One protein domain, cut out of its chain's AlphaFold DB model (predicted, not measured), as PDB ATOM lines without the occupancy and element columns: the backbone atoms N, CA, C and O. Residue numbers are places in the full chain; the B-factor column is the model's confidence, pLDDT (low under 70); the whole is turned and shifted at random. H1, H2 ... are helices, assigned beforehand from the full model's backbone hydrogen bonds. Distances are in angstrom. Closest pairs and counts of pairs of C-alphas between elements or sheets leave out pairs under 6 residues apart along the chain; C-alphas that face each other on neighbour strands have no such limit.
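AT A GLANCE: This is residues 38 to 98 of the 98 residues of an uncharacterized protein of Corallococcus coralloides (UniProt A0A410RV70). One long helix, H3, makes the long axis; short H1, a loop and short H2 lie along one side of it, and beyond its other end short H4 folds back towards that same side. The printed part has 61 residues with four named helices, H1 to H4 in order, and no named strand: all helix. It is loose, radius of gyration of the C-alphas 14.8 A, and elongated, 43 by 23 by 15 A.

HOW THE PARTS SIT: Start from H3, residues 61 to 87. H1, residues 39 to 42, is close but not clearly touching it; the closest C-alphas, His 41 and Glu 74, are 7.8 A apart. Likewise close but not clearly touching are H2, residues 55 to 58, at Asp 55 and Arg 64, C-alphas 6.7 A apart, and H4, residues 90 to 94, at Leu 85 and Ile 91, 4.9 A. H1 and H2 are apart, and H4 is apart from both. In H3 every O i to N i+4 pair is within hydrogen-bond range; in H4 0 of 1 is, but 2 of 2 O i to N i+3 pairs are; H1 and H2 are too short for an i+4 pair.

IN THESE COORDINATES: Find C-alpha 61 at (0.009, 36.576, 9.943); from there H3 runs 38.9 A to C-alpha 87 at (-11.018, 1.894, 23.736). H1 and H2 measure 5.0 A each, H4 7.4 A.

THE WHOLE: The farthest C-alphas, Lys 60 and Gly 89, are 43.4 A apart. The link H1 to H2 is long; the others are tight. The printed part has no cut, and no printed residue is under pLDDT 70.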
ATOM      1  N   SER A  38     -11.136  20.615  28.407       93.75
ATOM      2  CA  SER A  38     -10.972  20.897  29.835       93.75
ATOM      3  C   SER A  38     -10.267  22.247  30.055       93.75
ATOM      4  O   SER A  38      -9.526  22.708  29.182       93.75
ATOM      5  N   PRO A  39     -10.407  22.885  31.233       94.25
ATOM      6  CA  PRO A  39      -9.652  24.100  31.551       94.25
ATOM      7  C   PRO A  39      -8.132  23.911  31.449       94.25
ATOM      8  O   PRO A  39      -7.426  24.793  30.966       94.25
ATOM      9  N   ALA A  40      -7.630  22.738  31.852       94.62
ATOM     10  CA  ALA A  40      -6.214  22.391  31.742       94.62
ATOM     11  C   ALA A  40      -5.755  22.288  30.280       94.62
ATOM     12  O   ALA A  40      -4.623  22.650  29.966       94.62
ATOM     13  N   HIS A  41      -6.634  21.827  29.387       94.88
ATOM     14  CA  HIS A  41      -6.374  21.826  27.955       94.88
ATOM     15  C   HIS A  41      -6.326  23.254  27.398       94.88
ATOM     16  O   HIS A  41      -5.358  23.628  26.742       94.88
ATOM     17  N   LEU A  42      -7.323  24.087  27.723       95.44
ATOM     18  CA  LEU A  42      -7.371  25.483  27.275       95.44
ATOM     19  C   LEU A  42      -6.132  26.276  27.706       95.44
ATOM     20  O   LEU A  42      -5.613  27.055  26.914       95.44
ATOM     21  N   ALA A  43      -5.611  26.034  28.912       96.06
ATOM     22  CA  ALA A  43      -4.400  26.684  29.417       96.06
ATOM     23  C   ALA A  43      -3.132  26.395  28.586       96.06
ATOM     24  O   ALA A  43      -2.162  27.145  28.682       96.06
ATOM     25  N   ARG A  44      -3.125  25.329  27.775       95.19
ATOM     26  CA  ARG A  44      -2.019  25.004  26.856       95.19
ATOM     27  C   ARG A  44      -2.133  25.697  25.507       95.19
ATOM     28  O   ARG A  44      -1.159  25.725  24.753       95.19
ATOM     29  N   LEU A  45      -3.305  26.237  25.190       96.25
ATOM     30  CA  LEU A  45      -3.521  26.965  23.951       96.25
ATOM     31  C   LEU A  45      -2.913  28.372  24.050       96.25
ATOM     32  O   LEU A  45      -2.875  28.960  25.137       96.25
ATOM     33  N   PRO A  46      -2.470  28.956  22.926       95.31
ATOM     34  CA  PRO A  46      -2.065  30.355  22.872       95.31
ATOM     35  C   PRO A  46      -3.142  31.274  23.463       95.31
ATOM     36  O   PRO A  46      -4.307  31.225  23.073       95.31
ATOM     37  N   GLY A  47      -2.759  32.096  24.439       94.19
ATOM     38  CA  GLY A  47      -3.690  32.999  25.123       94.19
ATOM     39  C   GLY A  47      -4.720  32.307  26.026       94.19
ATOM     40  O   GLY A  47      -5.664  32.962  26.461       94.19
ATOM     41  N   GLY A  48      -4.569  31.008  26.310       95.38
ATOM     42  CA  GLY A  48      -5.458  30.277  27.216       95.38
ATOM     43  C   GLY A  48      -6.883  30.100  26.681       95.38
ATOM     44  O   GLY A  48      -7.818  29.930  27.466       95.38
ATOM     45  N   ARG A  49      -7.077  30.216  25.361       94.25
ATOM     46  CA  ARG A  49      -8.396  30.263  24.722       94.25
ATOM     47  C   ARG A  49      -8.406  29.521  23.393       94.25
ATOM     48  O   ARG A  49      -7.379  29.362  22.742       94.25
ATOM     49  N   ILE A  50      -9.602  29.133  22.964       94.19
ATOM     50  CA  ILE A  50      -9.822  28.685  21.589       94.19
ATOM     51  C   ILE A  50      -9.667  29.908  20.667       94.19
ATOM     52  O   ILE A  50     -10.260  30.952  20.976       94.19
ATOM     53  N   PRO A  51      -8.889  29.801  19.575       94.62
ATOM     54  CA  PRO A  51      -8.795  30.833  18.550       94.62
ATOM     55  C   PRO A  51     -10.160  31.282  18.047       94.62
ATOM     56  O   PRO A  51     -11.070  30.467  17.872       94.62
ATOM     57  N   ASP A  52     -10.297  32.570  17.759       93.94
ATOM     58  CA  ASP A  52     -11.492  33.094  17.107       93.94
ATOM     59  C   ASP A  52     -11.145  34.150  16.053       93.94
ATOM     60  O   ASP A  52      -9.991  34.367  15.686       93.94
ATOM     61  N   ARG A  53     -12.178  34.797  15.513       94.69
ATOM     62  CA  ARG A  53     -12.025  35.777  14.438       94.69
ATOM     63  C   ARG A  53     -11.201  37.013  14.822       94.69
ATOM     64  O   ARG A  53     -10.697  37.662  13.910       94.69
ATOM     65  N   SER A  54     -11.085  37.365  16.106       95.12
ATOM     66  CA  SER A  54     -10.296  38.536  16.513       95.12
ATOM     67  C   SER A  54      -8.801  38.308  16.285       95.12
ATOM     68  O   SER A  54      -8.071  39.252  16.021       95.12
ATOM     69  N   ASP A  55      -8.344  37.055  16.211       96.44
ATOM     70  CA  ASP A  55      -6.943  36.748  15.903       96.44
ATOM     71  C   ASP A  55      -6.502  37.304  14.534       96.44
ATOM     72  O   ASP A  55      -5.319  37.559  14.304       96.44
ATOM     73  N   PHE A  56      -7.432  37.505  13.592       96.06
ATOM     74  CA  PHE A  56      -7.121  38.093  12.286       96.06
ATOM     75  C   PHE A  56      -6.860  39.597  12.357       96.06
ATOM     76  O   PHE A  56      -6.126  40.112  11.512       96.06
ATOM     77  N   THR A  57      -7.445  40.284  13.340       97.25
ATOM     78  CA  THR A  57      -7.220  41.712  13.589       97.25
ATOM     79  C   THR A  57      -6.077  41.943  14.569       97.25
ATOM     80  O   THR A  57      -5.311  42.887  14.397       97.25
ATOM     81  N   ASP A  58      -5.935  41.063  15.557       95.75
ATOM     82  CA  ASP A  58      -5.088  41.292  16.728       95.75
ATOM     83  C   ASP A  58      -3.668  40.724  16.553       95.75
ATOM     84  O   ASP A  58      -2.756  41.087  17.295       95.75
ATOM     85  N   MET A  59      -3.452  39.841  15.568       96.75
ATOM     86  CA  MET A  59      -2.179  39.142  15.364       96.75
ATOM     87  C   MET A  59      -1.619  39.326  13.952       96.75
ATOM     88  O   MET A  59      -2.335  39.270  12.947       96.75
ATOM     89  N   LYS A  60      -0.287  39.430  13.858       97.56
ATOM     90  CA  LYS A  60       0.424  39.325  12.575       97.56
ATOM     91  C   LYS A  60       0.236  37.927  11.982       97.56
ATOM     92  O   LYS A  60       0.094  36.947  12.711       97.56
ATOM     93  N   ALA A  61       0.273  37.828  10.653       97.62
ATOM     94  CA  ALA A  61       0.009  36.576   9.943       97.62
ATOM     95  C   ALA A  61       0.899  35.415  10.424       97.62
ATOM     96  O   ALA A  61       0.376  34.344  10.723       97.62
ATOM     97  N   ASP A  62       2.206  35.641  10.575       98.00
ATOM     98  CA  ASP A  62       3.148  34.600  11.004       98.00
ATOM     99  C   ASP A  62       2.896  34.123  12.440       98.00
ATOM    100  O   ASP A  62       2.944  32.921  12.710       98.00
ATOM    101  N   ASP A  63       2.592  35.048  13.359       96.94
ATOM    102  CA  ASP A  63       2.239  34.726  14.748       96.94
ATOM    103  C   ASP A  63       0.939  33.924  14.807       96.94
ATOM    104  O   ASP A  63       0.872  32.895  15.483       96.94
ATOM    105  N   ARG A  64      -0.075  34.348  14.044       97.62
ATOM    106  CA  ARG A  64      -1.362  33.651  13.956       97.62
ATOM    107  C   ARG A  64      -1.193  32.240  13.403       97.62
ATOM    108  O   ARG A  64      -1.728  31.302  13.982       97.62
ATOM    109  N   ILE A  65      -0.428  32.069  12.322       97.31
ATOM    110  CA  ILE A  65      -0.162  30.748  11.729       97.31
ATOM    111  C   ILE A  65       0.521  29.828  12.746       97.31
ATOM    112  O   ILE A  65       0.133  28.667  12.869       97.31
ATOM    113  N   ARG A  66       1.514  30.328  13.494       96.88
ATOM    114  CA  ARG A  66       2.168  29.548  14.557       96.88
ATOM    115  C   ARG A  66       1.187  29.148  15.657       96.88
ATOM    116  O   ARG A  66       1.120  27.968  15.997       96.88
ATOM    117  N   ALA A  67       0.406  30.098  16.165       96.81
ATOM    118  CA  ALA A  67      -0.579  29.848  17.212       96.81
ATOM    119  C   ALA A  67      -1.635  28.818  16.777       96.81
ATOM    120  O   ALA A  67      -1.921  27.867  17.499       96.81
ATOM    121  N   TRP A  68      -2.166  28.955  15.563       96.81
ATOM    122  CA  TRP A  68      -3.173  28.039  15.031       96.81
ATOM    123  C   TRP A  68      -2.612  26.636  14.783       96.81
ATOM    124  O   TRP A  68      -3.302  25.655  15.044       96.81
ATOM    125  N   ARG A  69      -1.346  26.507  14.359       97.38
ATOM    126  CA  ARG A  69      -0.675  25.197  14.274       97.38
ATOM    127  C   ARG A  69      -0.560  24.523  15.640       97.38
ATOM    128  O   ARG A  69      -0.865  23.343  15.737       97.38
ATOM    129  N   GLN A  70      -0.185  25.265  16.684       96.88
ATOM    130  CA  GLN A  70      -0.151  24.727  18.049       96.88
ATOM    131  C   GLN A  70      -1.539  24.257  18.504       96.88
ATOM    132  O   GLN A  70      -1.657  23.192  19.100       96.88
ATOM    133  N   VAL A  71      -2.592  25.016  18.192       97.12
ATOM    134  CA  VAL A  71      -3.975  24.638  18.527       97.12
ATOM    135  C   VAL A  71      -4.388  23.346  17.826       97.12
ATOM    136  O   VAL A  71      -5.026  22.507  18.451       97.12
ATOM    137  N   LEU A  72      -4.000  23.156  16.560       96.50
ATOM    138  CA  LEU A  72      -4.241  21.898  15.848       96.50
ATOM    139  C   LEU A  72      -3.525  20.724  16.528       96.50
ATOM    140  O   LEU A  72      -4.155  19.705  16.784       96.50
ATOM    141  N   THR A  73      -2.250  20.893  16.896       97.06
ATOM    142  CA  THR A  73      -1.478  19.860  17.608       97.06
ATOM    143  C   THR A  73      -2.086  19.498  18.966       97.06
ATOM    144  O   THR A  73      -2.169  18.324  19.316       97.06
ATOM    145  N   GLU A  74      -2.546  20.482  19.740       96.25
ATOM    146  CA  GLU A  74      -3.254  20.205  20.994       96.25
ATOM    147  C   GLU A  74      -4.624  19.544  20.729       96.25
ATOM    148  O   GLU A  74      -5.032  18.646  21.468       96.25
ATOM    149  N   GLY A  75      -5.302  19.890  19.631       94.31
ATOM    150  CA  GLY A  75      -6.515  19.206  19.178       94.31
ATOM    151  C   GLY A  75      -6.302  17.711  18.904       94.31
ATOM    152  O   GLY A  75      -7.117  16.892  19.335       94.31
ATOM    153  N   ASP A  76      -5.184  17.342  18.273       96.06
ATOM    154  CA  ASP A  76      -4.816  15.934  18.060       96.06
ATOM    155  C   ASP A  76      -4.670  15.191  19.398       96.06
ATOM    156  O   ASP A  76      -5.193  14.089  19.566       96.06
ATOM    157  N   ARG A  77      -4.071  15.837  20.407       94.38
ATOM    158  CA  ARG A  77      -3.947  15.268  21.756       94.38
ATOM    159  C   ARG A  77      -5.304  14.995  22.414       94.38
ATOM    160  O   ARG A  77      -5.452  13.979  23.089       94.38
ATOM    161  N   MET A  78      -6.294  15.872  22.224       94.00
ATOM    162  CA  MET A  78      -7.659  15.612  22.705       94.00
ATOM    163  C   MET A  78      -8.293  14.414  21.995       94.00
ATOM    164  O   MET A  78      -9.004  13.628  22.620       94.00
ATOM    165  N   ALA A  79      -8.067  14.288  20.686       94.19
ATOM    166  CA  ALA A  79      -8.588  13.171  19.910       94.19
ATOM    167  C   ALA A  79      -7.979  11.837  20.371       94.19
ATOM    168  O   ALA A  79      -8.707  10.845  20.474       94.19
ATOM    169  N   ASP A  80      -6.684  11.822  20.688       96.38
ATOM    170  CA  ASP A  80      -6.001  10.651  21.241       96.38
ATOM    171  C   ASP A  80      -6.541  10.274  22.629       96.38
ATOM    172  O   ASP A  80      -6.864   9.107  22.855       96.38
ATOM    173  N   GLU A  81      -6.737  11.247  23.527       94.94
ATOM    174  CA  GLU A  81      -7.325  11.011  24.858       94.94
ATOM    175  C   GLU A  81      -8.747  10.435  24.757       94.94
ATOM    176  O   GLU A  81      -9.071   9.432  25.397       94.94
ATOM    177  N   LEU A  82      -9.596  11.010  23.898       94.12
ATOM    178  CA  LEU A  82     -10.944  10.485  23.674       94.12
ATOM    179  C   LEU A  82     -10.906   9.061  23.101       94.12
ATOM    180  O   LEU A  82     -11.700   8.211  23.510       94.12
ATOM    181  N   ARG A  83      -9.985   8.783  22.170       96.06
ATOM    182  CA  ARG A  83      -9.811   7.442  21.596       96.06
ATOM    183  C   ARG A  83      -9.410   6.430  22.664       96.06
ATOM    184  O   ARG A  83      -9.959   5.330  22.671       96.06
ATOM    185  N   GLU A  84      -8.504   6.798  23.567       97.25
ATOM    186  CA  GLU A  84      -8.094   5.949  24.687       97.25
ATOM    187  C   GLU A  84      -9.276   5.639  25.615       97.25
ATOM    188  O   GLU A  84      -9.533   4.470  25.906       97.25
ATOM    189  N   LEU A  85     -10.039   6.656  26.027       95.88
ATOM    190  CA  LEU A  85     -11.191   6.487  26.923       95.88
ATOM    191  C   LEU A  85     -12.280   5.587  26.333       95.88
ATOM    192  O   LEU A  85     -12.903   4.803  27.059       95.88
ATOM    193  N   LEU A  86     -12.511   5.698  25.022       94.62
ATOM    194  CA  LEU A  86     -13.435   4.833  24.294       94.62
ATOM    195  C   LEU A  86     -12.907   3.397  24.221       94.62
ATOM    196  O   LEU A  86     -13.651   2.465  24.518       94.62
ATOM    197  N   ALA A  87     -11.632   3.214  23.865       97.69
ATOM    198  CA  ALA A  87     -11.018   1.894  23.736       97.69
ATOM    199  C   ALA A  87     -10.930   1.151  25.078       97.69
ATOM    200  O   ALA A  87     -11.138  -0.059  25.126       97.69
ATOM    201  N   SER A  88     -10.658   1.867  26.172       97.75
ATOM    202  CA  SER A  88     -10.568   1.277  27.509       97.75
ATOM    203  C   SER A  88     -11.929   1.095  28.191       97.75
ATOM    204  O   SER A  88     -11.979   0.543  29.286       97.75
ATOM    205  N   GLY A  89     -13.018   1.626  27.620       96.19
ATOM    206  CA  GLY A  89     -14.349   1.623  28.238       96.19
ATOM    207  C   GLY A  89     -14.487   2.513  29.483       96.19
ATOM    208  O   GLY A  89     -15.501   2.436  30.172       96.19
ATOM    209  N   ARG A  90     -13.504   3.380  29.768       96.12
ATOM    210  CA  ARG A  90     -13.465   4.213  30.988       96.12
ATOM    211  C   ARG A  90     -14.196   5.542  30.841       96.12
ATOM    212  O   ARG A  90     -14.286   6.299  31.797       96.12
ATOM    213  N   ILE A  91     -14.754   5.840  29.666       93.25
ATOM    214  CA  ILE A  91     -15.415   7.127  29.404       93.25
ATOM    215  C   ILE A  91     -16.474   7.492  30.460       93.25
ATOM    216  O   ILE A  91     -16.585   8.660  30.819       93.25
ATOM    217  N   ALA A  92     -17.200   6.506  31.002       93.62
ATOM    218  CA  ALA A  92     -18.222   6.715  32.029       93.62
ATOM    219  C   ALA A  92     -17.663   7.298  33.341       93.62
ATOM    220  O   ALA A  92     -18.372   8.034  34.019       93.62
ATOM    221  N   GLU A  93     -16.396   7.027  33.669       95.88
ATOM    222  CA  GLU A  93     -15.710   7.553  34.860       95.88
ATOM    223  C   GLU A  93     -15.460   9.066  34.763       95.88
ATOM    224  O   GLU A  93     -15.291   9.743  35.775       95.88
ATOM    225  N   HIS A  94     -15.469   9.607  33.543       93.06
ATOM    226  CA  HIS A  94     -15.207  11.016  33.256       93.06
ATOM    227  C   HIS A  94     -16.484  11.820  32.968       93.06
ATOM    228  O   HIS A  94     -16.409  13.024  32.713       93.06
ATOM    229  N   VAL A  95     -17.661  11.186  32.998       93.56
ATOM    230  CA  VAL A  95     -18.940  11.871  32.781       93.56
ATOM    231  C   VAL A  95     -19.359  12.604  34.052       93.56
ATOM    232  O   VAL A  95     -19.385  12.034  35.140       93.56
ATOM    233  N   GLN A  96     -19.745  13.869  33.901       92.94
ATOM    234  CA  GLN A  96     -20.268  14.706  34.978       92.94
ATOM    235  C   GLN A  96     -21.675  15.207  34.618       92.94
ATOM    236  O   GLN A  96     -21.974  15.364  33.429       92.94
ATOM    237  N   PRO A  97     -22.555  15.451  35.609       92.00
ATOM    238  CA  PRO A  97     -23.807  16.163  35.375       92.00
ATOM    239  C   PRO A  97     -23.554  17.539  34.743       92.00
ATOM    240  O   PRO A  97     -22.572  18.198  35.085       92.00
ATOM    241  N   LEU A  98     -24.442  17.946  33.830       86.94
ATOM    242  CA  LEU A  98     -24.421  19.264  33.188       86.94
ATOM    243  C   LEU A  98     -24.951  20.363  34.118       86.94
ATOM    244  O   LEU A  98     -25.974  20.098  34.792       86.94
TER     245      LEU A  98